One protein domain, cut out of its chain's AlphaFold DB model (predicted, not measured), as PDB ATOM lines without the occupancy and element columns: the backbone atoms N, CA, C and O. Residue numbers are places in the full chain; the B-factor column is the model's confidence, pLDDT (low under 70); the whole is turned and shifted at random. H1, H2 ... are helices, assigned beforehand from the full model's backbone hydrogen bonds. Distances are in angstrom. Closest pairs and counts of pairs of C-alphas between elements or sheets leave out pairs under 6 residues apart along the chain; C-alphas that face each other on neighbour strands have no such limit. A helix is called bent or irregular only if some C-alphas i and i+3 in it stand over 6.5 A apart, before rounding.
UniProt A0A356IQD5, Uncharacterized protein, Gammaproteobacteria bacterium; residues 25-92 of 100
ATOM      1  N   ASP A  25     137.764 127.918 143.608       88.25
ATOM      2  CA  ASP A  25     138.310 126.561 143.584       88.25
ATOM      3  C   ASP A  25     138.733 126.165 145.004       88.25
ATOM      4  O   ASP A  25     139.722 126.661 145.546       88.25
ATOM      5  N   VAL A  26     137.957 125.271 145.616       89.62
ATOM      6  CA  VAL A  26     138.169 124.824 146.998       89.62
ATOM      7  C   VAL A  26     139.461 124.024 147.148       89.62
ATOM      8  O   VAL A  26     140.102 124.102 148.196       89.62
ATOM      9  N   GLU A  27     139.859 123.257 146.132       91.50
ATOM     10  CA  GLU A  27     141.083 122.456 146.183       91.50
ATOM     11  C   GLU A  27     142.306 123.370 146.107       91.50
ATOM     12  O   GLU A  27     143.177 123.305 146.981       91.50
ATOM     13  N   ALA A  28     142.312 124.299 145.147       91.25
ATOM     14  CA  ALA A  28     143.362 125.305 145.024       91.25
ATOM     15  C   ALA A  28     143.431 126.211 146.264       91.25
ATOM     16  O   ALA A  28     144.514 126.483 146.776       91.25
ATOM     17  N   PHE A  29     142.287 126.629 146.812       93.00
ATOM     18  CA  PHE A  29     142.247 127.442 148.029       93.00
ATOM     19  C   PHE A  29     142.718 126.662 149.266       93.00
ATOM     20  O   PHE A  29     143.430 127.197 150.114       93.00
ATOM     21  N   SER A  30     142.379 125.376 149.377       93.69
ATOM     22  CA  SER A  30     142.882 124.521 150.457       93.69
ATOM     23  C   SER A  30     144.401 124.357 150.395       93.69
ATOM     24  O   SER A  30     145.057 124.342 151.443       93.69
ATOM     25  N   ALA A  31     144.972 124.256 149.194       95.44
ATOM     26  CA  ALA A  31     146.415 124.175 148.998       95.44
ATOM     27  C   ALA A  31     147.101 125.519 149.293       95.44
ATOM     28  O   ALA A  31     147.942 125.590 150.186       95.44
ATOM     29  N   ASP A  32     146.667 126.585 148.621       94.88
ATOM     30  CA  ASP A  32     147.438 127.822 148.467       94.88
ATOM     31  C   ASP A  32     146.708 129.092 148.928       94.88
ATOM     32  O   ASP A  32     147.228 130.199 148.786       94.88
ATOM     33  N   GLY A  33     145.523 128.970 149.530       93.38
ATOM     34  CA  GLY A  33     144.717 130.114 149.973       93.38
ATOM     35  C   GLY A  33     145.444 131.048 150.946       93.38
ATOM     36  O   GLY A  33     145.173 132.244 150.962       93.38
ATOM     37  N   TRP A  34     146.428 130.544 151.699       94.88
ATOM     38  CA  TRP A  34     147.279 131.339 152.594       94.88
ATOM     39  C   TRP A  34     148.108 132.417 151.882       94.88
ATOM     40  O   TRP A  34     148.543 133.377 152.516       94.88
ATOM     41  N   GLN A  35     148.339 132.285 150.574       95.19
ATOM     42  CA  GLN A  35     149.082 133.277 149.795       95.19
ATOM     43  C   GLN A  35     148.276 134.564 149.574       95.19
ATOM     44  O   GLN A  35     148.846 135.590 149.210       95.19
ATOM     45  N   LEU A  36     146.959 134.524 149.792       93.31
ATOM     46  CA  LEU A  36     146.067 135.657 149.592       93.31
ATOM     47  C   LEU A  36     146.093 136.586 150.815       93.31
ATOM     48  O   LEU A  36     145.770 136.159 151.924       93.31
ATOM     49  N   ASP A  37     146.364 137.875 150.600       92.81
ATOM     50  CA  ASP A  37     146.306 138.931 151.627       92.81
ATOM     51  C   ASP A  37     145.067 138.853 152.551       92.81
ATOM     52  O   ASP A  37     145.238 138.841 153.773       92.81
ATOM     53  N   PRO A  38     143.816 138.715 152.047       92.50
ATOM     54  CA  PRO A  38     142.642 138.626 152.923       92.50
ATOM     55  C   PRO A  38     142.635 137.389 153.831       92.50
ATOM     56  O   PRO A  38     141.990 137.401 154.884       92.50
ATOM     57  N   VAL A  39     143.328 136.316 153.443       93.94
ATOM     58  CA  VAL A  39     143.476 135.110 154.262       93.94
ATOM     59  C   VAL A  39     144.544 135.333 155.329       93.94
ATOM     60  O   VAL A  39     144.285 135.013 156.487       93.94
ATOM     61  N   GLN A  40     145.679 135.956 154.994       94.81
ATOM     62  CA  GLN A  40     146.727 136.311 155.968       94.81
ATOM     63  C   GLN A  40     146.191 137.249 157.056       94.81
ATOM     64  O   GLN A  40     146.365 136.983 158.247       94.81
ATOM     65  N   ASP A  41     145.419 138.269 156.670       94.62
ATOM     66  CA  ASP A  41     144.736 139.163 157.611       94.62
ATOM     67  C   ASP A  41     143.782 138.402 158.548       94.62
ATOM     68  O   ASP A  41     143.675 138.694 159.748       94.62
ATOM     69  N   ALA A  42     143.069 137.408 158.008       94.56
ATOM     70  CA  ALA A  42     142.159 136.572 158.778       94.56
ATOM     71  C   ALA A  42     142.904 135.620 159.726       94.56
ATOM     72  O   ALA A  42     142.449 135.438 160.858       94.56
ATOM     73  N   MET A  43     144.051 135.074 159.313       94.44
ATOM     74  CA  MET A  43     144.941 134.275 160.161       94.44
ATOM     75  C   MET A  43     145.469 135.119 161.324       94.44
ATOM     76  O   MET A  43     145.323 134.742 162.486       94.44
ATOM     77  N   ASP A  44     145.977 136.317 161.043       93.69
ATOM     78  CA  ASP A  44     146.481 137.228 162.069       93.69
ATOM     79  C   ASP A  44     145.391 137.649 163.056       93.69
ATOM     80  O   ASP A  44     145.617 137.723 164.270       93.69
ATOM     81  N   LYS A  45     144.175 137.909 162.558       94.50
ATOM     82  CA  LYS A  45     143.020 138.167 163.421       94.50
ATOM     83  C   LYS A  45     142.697 136.956 164.295       94.50
ATOM     84  O   LYS A  45     142.517 137.134 165.498       94.50
ATOM     85  N   TYR A  46     142.660 135.758 163.719       93.56
ATOM     86  CA  TYR A  46     142.377 134.530 164.453       93.56
ATOM     87  C   TYR A  46     143.369 134.318 165.601       93.56
ATOM     88  O   TYR A  46     142.956 134.097 166.741       93.56
ATOM     89  N   LEU A  47     144.668 134.461 165.322       90.56
ATOM     90  CA  LEU A  47     145.736 134.312 166.312       90.56
ATOM     91  C   LEU A  47     145.606 135.321 167.460       90.56
ATOM     92  O   LEU A  47     145.787 134.954 168.625       90.56
ATOM     93  N   ARG A  48     145.254 136.580 167.152       91.38
ATOM     94  CA  ARG A  48     144.996 137.616 168.167       91.38
ATOM     95  C   ARG A  48     143.781 137.285 169.030       91.38
ATOM     96  O   ARG A  48     143.889 137.348 170.256       91.38
ATOM     97  N   ASP A  49     142.659 136.929 168.411       91.81
ATOM     98  CA  ASP A  49     141.391 136.667 169.106       91.81
ATOM     99  C   ASP A  49     141.505 135.455 170.040       91.81
ATOM    100  O   ASP A  49     141.078 135.506 171.196       91.81
ATOM    101  N   HIS A  50     142.166 134.395 169.575       86.75
ATOM    102  CA  HIS A  50     142.359 133.159 170.334       86.75
ATOM    103  C   HIS A  50     143.594 133.193 171.236       86.75
ATOM    104  O   HIS A  50     143.892 132.212 171.920       86.75
ATOM    105  N   ARG A  51     144.326 134.320 171.257       82.56
ATOM    106  CA  ARG A  51     145.594 134.497 171.984       82.56
ATOM    107  C   ARG A  51     146.558 133.330 171.765       82.56
ATOM    108  O   ARG A  51     147.284 132.939 172.687       82.56
ATOM    109  N   MET A  52     146.557 132.765 170.561       77.44
ATOM    110  CA  MET A  52     147.410 131.634 170.239       77.44
ATOM    111  C   MET A  52     148.863 132.081 170.315       77.44
ATOM    112  O   MET A  52     149.268 133.084 169.731       77.44
ATOM    113  N   ARG A  53     149.656 131.331 171.074       69.62
ATOM    114  CA  ARG A  53     151.096 131.536 171.171       69.62
ATOM    115  C   ARG A  53     151.762 130.305 170.608       69.62
ATOM    116  O   ARG A  53     151.585 129.215 171.149       69.62
ATOM    117  N   ALA A  54     152.521 130.488 169.535       68.88
ATOM    118  CA  ALA A  54     153.324 129.410 168.998       68.88
ATOM    119  C   ALA A  54     154.339 128.976 170.065       68.88
ATOM    120  O   ALA A  54     155.096 129.791 170.604       68.88
ATOM    121  N   ASN A  55     154.304 127.696 170.431       69.38
ATOM    122  CA  ASN A  55     155.286 127.127 171.333       69.38
ATOM    123  C   ASN A  55     156.482 126.673 170.500       69.38
ATOM    124  O   ASN A  55     156.457 125.592 169.924       69.38
ATOM    125  N   TRP A  56     157.546 127.472 170.499       63.88
ATOM    126  CA  TRP A  56     158.800 127.212 169.782       63.88
ATOM    127  C   TRP A  56     159.512 125.908 170.182       63.88
ATOM    128  O   TRP A  56     160.524 125.548 169.591       63.88
ATOM    129  N   ARG A  57     159.012 125.194 171.200       66.44
ATOM    130  CA  ARG A  57     159.496 123.865 171.598       66.44
ATOM    131  C   ARG A  57     158.713 122.709 170.965       66.44
ATOM    132  O   ARG A  57     159.142 121.568 171.108       66.44
ATOM    133  N   GLN A  58     157.569 122.968 170.331       65.81
ATOM    134  CA  GLN A  58     156.802 121.958 169.598       65.81
ATOM    135  C   GLN A  58     157.310 121.862 168.159       65.81
ATOM    136  O   GLN A  58     157.715 122.864 167.575       65.81
ATOM    137  N   GLN A  59     157.328 120.645 167.613       57.16
ATOM    138  CA  GLN A  59     157.698 120.408 166.221       57.16
ATOM    139  C   GLN A  59     156.434 120.265 165.359       57.16
ATOM    140  O   GLN A  59     155.498 119.600 165.808       57.16
ATOM    141  N   PRO A  60     156.413 120.835 164.139       73.06
ATOM    142  CA  PRO A  60     157.480 121.643 163.536       73.06
ATOM    143  C   PRO A  60     157.614 123.020 164.204       73.06
ATOM    144  O   PRO A  60     156.615 123.633 164.562       73.06
ATOM    145  N   ALA A  61     158.848 123.501 164.373       80.31
ATOM    146  CA  ALA A  61     159.083 124.835 164.920       80.31
ATOM    147  C   ALA A  61     158.602 125.904 163.920       80.31
ATOM    148  O   ALA A  61     158.767 125.703 162.713       80.31
ATOM    149  N   PRO A  62     158.021 127.019 164.390       84.81
ATOM    150  CA  PRO A  62     157.653 128.110 163.503       84.81
ATOM    151  C   PRO A  62     158.906 128.809 162.946       84.81
ATOM    152  O   PRO A  62     159.965 128.753 163.575       84.81
ATOM    153  N   PRO A  63     158.807 129.485 161.789       87.19
ATOM    154  CA  PRO A  63     159.880 130.333 161.272       87.19
ATOM    155  C   PRO A  63     160.165 131.529 162.184       87.19
ATOM    156  O   PRO A  63     159.239 132.113 162.741       87.19
ATOM    157  N   ASP A  64     161.431 131.949 162.268       84.69
ATOM    158  CA  ASP A  64     161.893 133.028 163.162       84.69
ATOM    159  C   ASP A  64     161.337 134.424 162.823       84.69
ATOM    160  O   ASP A  64     161.430 135.349 163.633       84.69
ATOM    161  N   GLN A  65     160.779 134.604 161.623       85.62
ATOM    162  CA  GLN A  65     160.250 135.877 161.136       85.62
ATOM    163  C   GLN A  65     158.824 135.706 160.615       85.62
ATOM    164  O   GLN A  65     158.509 134.719 159.956       85.62
ATOM    165  N   ILE A  66     157.979 136.707 160.872       85.88
ATOM    166  CA  ILE A  66     156.649 136.797 160.261       85.88
ATOM    167  C   ILE A  66     156.827 137.222 158.798       85.88
ATOM    168  O   ILE A  66     157.447 138.246 158.513       85.88
ATOM    169  N   GLY A  67     156.288 136.426 157.881       88.56
ATOM    170  CA  GLY A  67     156.385 136.606 156.436       88.56
ATOM    171  C   GLY A  67     155.770 135.416 155.701       88.56
ATOM    172  O   GLY A  67     155.054 134.623 156.309       88.56
ATOM    173  N   ARG A  68     156.074 135.259 154.408       92.44
ATOM    174  CA  ARG A  68     155.531 134.174 153.566       92.44
ATOM    175  C   ARG A  68     155.624 132.800 154.245       92.44
ATOM    176  O   ARG A  68     154.608 132.144 154.436       92.44
ATOM    177  N   ASP A  69     156.827 132.422 154.672       92.25
ATOM    178  CA  ASP A  69     157.099 131.098 155.243       92.25
ATOM    179  C   ASP A  69     156.338 130.870 156.565       92.25
ATOM    180  O   ASP A  69     156.004 129.739 156.912       92.25
ATOM    181  N   TYR A  70     156.030 131.940 157.311       92.19
ATOM    182  CA  TYR A  70     155.244 131.869 158.546       92.19
ATOM    183  C   TYR A  70     153.778 131.527 158.270       92.19
ATOM    184  O   TYR A  70     153.221 130.652 158.933       92.19
ATOM    185  N   TYR A  71     153.162 132.183 157.284       94.62
ATOM    186  CA  TYR A  71     151.782 131.892 156.897       94.62
ATOM    187  C   TYR A  71     151.663 130.508 156.254       94.62
ATOM    188  O   TYR A  71     150.747 129.762 156.592       94.62
ATOM    189  N   GLU A  72     152.628 130.117 155.421       95.56
ATOM    190  CA  GLU A  72     152.717 128.757 154.884       95.56
ATOM    191  C   GLU A  72     152.798 127.717 156.012       95.56
ATOM    192  O   GLU A  72     152.000 126.779 156.073       95.56
ATOM    193  N   TRP A  73     153.713 127.914 156.969       93.94
ATOM    194  CA  TRP A  73     153.861 127.021 158.119       93.94
ATOM    195  C   TRP A  73     152.572 126.922 158.937       93.94
ATOM    196  O   TRP A  73     152.146 125.821 159.290       93.94
ATOM    197  N   LEU A  74     151.915 128.046 159.223       92.75
ATOM    198  CA  LEU A  74     150.626 128.051 159.913       92.75
ATOM    199  C   LEU A  74     149.564 127.268 159.137       92.75
ATOM    200  O   LEU A  74     148.774 126.551 159.740       92.75
ATOM    201  N   TRP A  75     149.531 127.401 157.814       95.12
ATOM    202  CA  TRP A  75     148.516 126.774 156.973       95.12
ATOM    203  C   TRP A  75     148.696 125.259 156.822       95.12
ATOM    204  O   TRP A  75     147.710 124.529 156.692       95.12
ATOM    205  N   HIS A  76     149.939 124.774 156.838       94.31
ATOM    206  CA  HIS A  76     150.257 123.363 156.596       94.31
ATOM    207  C   HIS A  76     150.630 122.565 157.853       94.31
ATOM    208  O   HIS A  76     150.741 121.342 157.774       94.31
ATOM    209  N   SER A  77     150.819 123.210 159.006       90.62
ATOM    210  CA  SER A  77     151.141 122.527 160.265       90.62
ATOM    211  C   SER A  77     149.902 122.153 161.083       90.62
ATOM    212  O   SER A  77     148.865 122.815 161.035       90.62
ATOM    213  N   ASP A  78     150.055 121.142 161.943       89.19
ATOM    214  CA  ASP A  78     149.029 120.756 162.920       89.19
ATOM    215  C   ASP A  78     148.669 121.898 163.883       89.19
ATOM    216  O   ASP A  78     147.544 121.969 164.378       89.19
ATOM    217  N   PHE A  79     149.602 122.826 164.131       87.69
ATOM    218  CA  PHE A  79     149.372 123.988 164.989       87.69
ATOM    219  C   PHE A  79     148.243 124.881 164.458       87.69
ATOM    220  O   PHE A  79     147.431 125.373 165.243       87.69
ATOM    221  N   GLY A  80     148.175 125.088 163.141       89.69
ATOM    222  CA  GLY A  80     147.146 125.912 162.510       89.69
ATOM    223  C   GLY A  80     145.960 125.129 161.949       89.69
ATOM    224  O   GLY A  80     145.103 125.737 161.314       89.69
ATOM    225  N   ALA A  81     145.854 123.818 162.192       91.38
ATOM    226  CA  ALA A  81     144.811 122.975 161.600       91.38
ATOM    227  C   ALA A  81     143.382 123.469 161.901       91.38
ATOM    228  O   ALA A  81     142.563 123.589 160.989       91.38
ATOM    229  N   THR A  82     143.090 123.817 163.161       92.06
ATOM    230  CA  THR A  82     141.775 124.359 163.552       92.06
ATOM    231  C   THR A  82     141.505 125.705 162.884       92.06
ATOM    232  O   THR A  82     140.437 125.906 162.311       92.06
ATOM    233  N   MET A  83     142.499 126.599 162.879       93.81
ATOM    234  CA  MET A  83     142.403 127.892 162.202       93.81
ATOM    235  C   MET A  83     142.100 127.707 160.713       93.81
ATOM    236  O   MET A  83     141.180 128.333 160.195       93.81
ATOM    237  N   LYS A  84     142.837 126.825 160.028       94.12
ATOM    238  CA  LYS A  84     142.604 126.523 158.616       94.12
ATOM    239  C   LYS A  84     141.185 126.014 158.397       94.12
ATOM    240  O   LYS A  84     140.512 126.538 157.523       94.12
ATOM    241  N   ALA A  85     140.702 125.057 159.188       93.62
ATOM    242  CA  ALA A  85     139.340 124.540 159.047       93.62
ATOM    243  C   ALA A  85     138.275 125.650 159.171       93.62
ATOM    244  O   ALA A  85     137.350 125.717 158.360       93.62
ATOM    245  N   GLU A  86     138.433 126.561 160.131       92.81
ATOM    246  CA  GLU A  86     137.520 127.693 160.310       92.81
ATOM    247  C   GLU A  86     137.614 128.721 159.174       92.81
ATOM    248  O   GLU A  86     136.592 129.234 158.714       92.81
ATOM    249  N   LEU A  87     138.818 129.007 158.674       92.69
ATOM    250  CA  LEU A  87     139.006 129.907 157.537       92.69
ATOM    251  C   LEU A  87     138.485 129.294 156.231       92.69
ATOM    252  O   LEU A  87     137.825 129.993 155.466       92.69
ATOM    253  N   MET A  88     138.684 127.993 156.012       92.88
ATOM    254  CA  MET A  88     138.064 127.248 154.914       92.88
ATOM    255  C   MET A  88     136.539 127.373 154.983       92.88
ATOM    256  O   MET A  88     135.909 127.735 153.995       92.88
ATOM    257  N   GLN A  89     135.934 127.172 156.156       90.44
ATOM    258  CA  GLN A  89     134.492 127.357 156.328       90.44
ATOM    259  C   GLN A  89     134.057 128.808 156.077       90.44
ATOM    260  O   GLN A  89     133.000 129.045 155.499       90.44
ATOM    261  N   ARG A  90     134.855 129.798 156.479       88.44
ATOM    262  CA  ARG A  90     134.528 131.214 156.288       88.44
ATOM    263  C   ARG A  90     134.575 131.648 154.822       88.44
ATOM    264  O   ARG A  90     133.712 132.408 154.398       88.44
ATOM    265  N   PHE A  91     135.604 131.236 154.086       89.06
ATOM    266  CA  PHE A  91     135.829 131.684 152.710       89.06
ATOM    267  C   PHE A  91     135.152 130.788 151.669       89.06
ATOM    268  O   PHE A  91     134.738 131.290 150.629       89.06
ATOM    269  N   CYS A  92     135.001 129.492 151.954       88.44
ATOM    270  CA  CYS A  92     134.419 128.506 151.039       88.44
ATOM    271  C   CYS A  92     133.031 128.014 151.474       88.44
ATOM    272  O   CYS A  92     132.298 127.446 150.671       88.44
TER     273      CYS A  92
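This is residues 25 to 92 of the 100 residues of an uncharacterized protein of Gammaproteobacteria bacterium (UniProt A0A356IQD5). You are looking at a small cluster of four helices set at varied angles, with one long loop, residues 50 to 67, swinging out at one end of the longest axis. H4 packs on H2 at a steep tilt and meets H3 at a corner, while H1 packs on H3. The printed part has 68 residues, with four named helices in the order H1, H2, H3, H4 and no named strand; the class is all helix. The whole is compact, with a radius of gyration of the C-alphas of 11.4 A, and elongated, spanning 35 by 21 by 19 A.

Start at H1, residues 26 to 35, and look across to H3, residues 68 to 76: they touch, with the closest C-alphas, those of Trp 34 and Tyr 71, 6.3 A apart. They run opposite ways at a shallow tilt of 34 degrees, only just short of steep. Next find H2, residues 37 to 49, close to H1 but not clearly touching it, about perpendicular at 77 degrees; their closest C-alphas, Trp 34 and Gln 40, are 6.0 A apart. H4, residues 78 to 92, touches H2 with residues 83 to 87 alone, at a steep tilt of 57 degrees; the closest C-alphas, Tyr 46 and Met 83, are 7.0 A apart. H3 and H4 touch only at the corner, with the closest C-alphas, Leu 74 and Gly 80, 4.8 A apart. Every O i to N i+4 pair is within hydrogen-bond range in H2 and H3, against 4 of 6 in H1 and 9 of 11 in H4.

Find C-alpha 26 at (138.169, 124.824, 146.998), where H1 begins its 14.1 A; it is irregular, with C-alphas 31 and 34 8.1 A apart. H2 measures 18.3 A and H3 12.4 A. H4, 20.4 A, ends at C-alpha 92, (134.419, 128.506, 151.039), and is irregular, with C-alphas 79 and 82 7.7 A apart.

The two C-alphas farthest apart, those of Asp 25 and Arg 57, are 35.2 A from each other. The printed part has no cut; the link from H2 to H3 is long, 18 residues, and the other two are tight. Residues 53 to 59 of this model have pLDDT under 70.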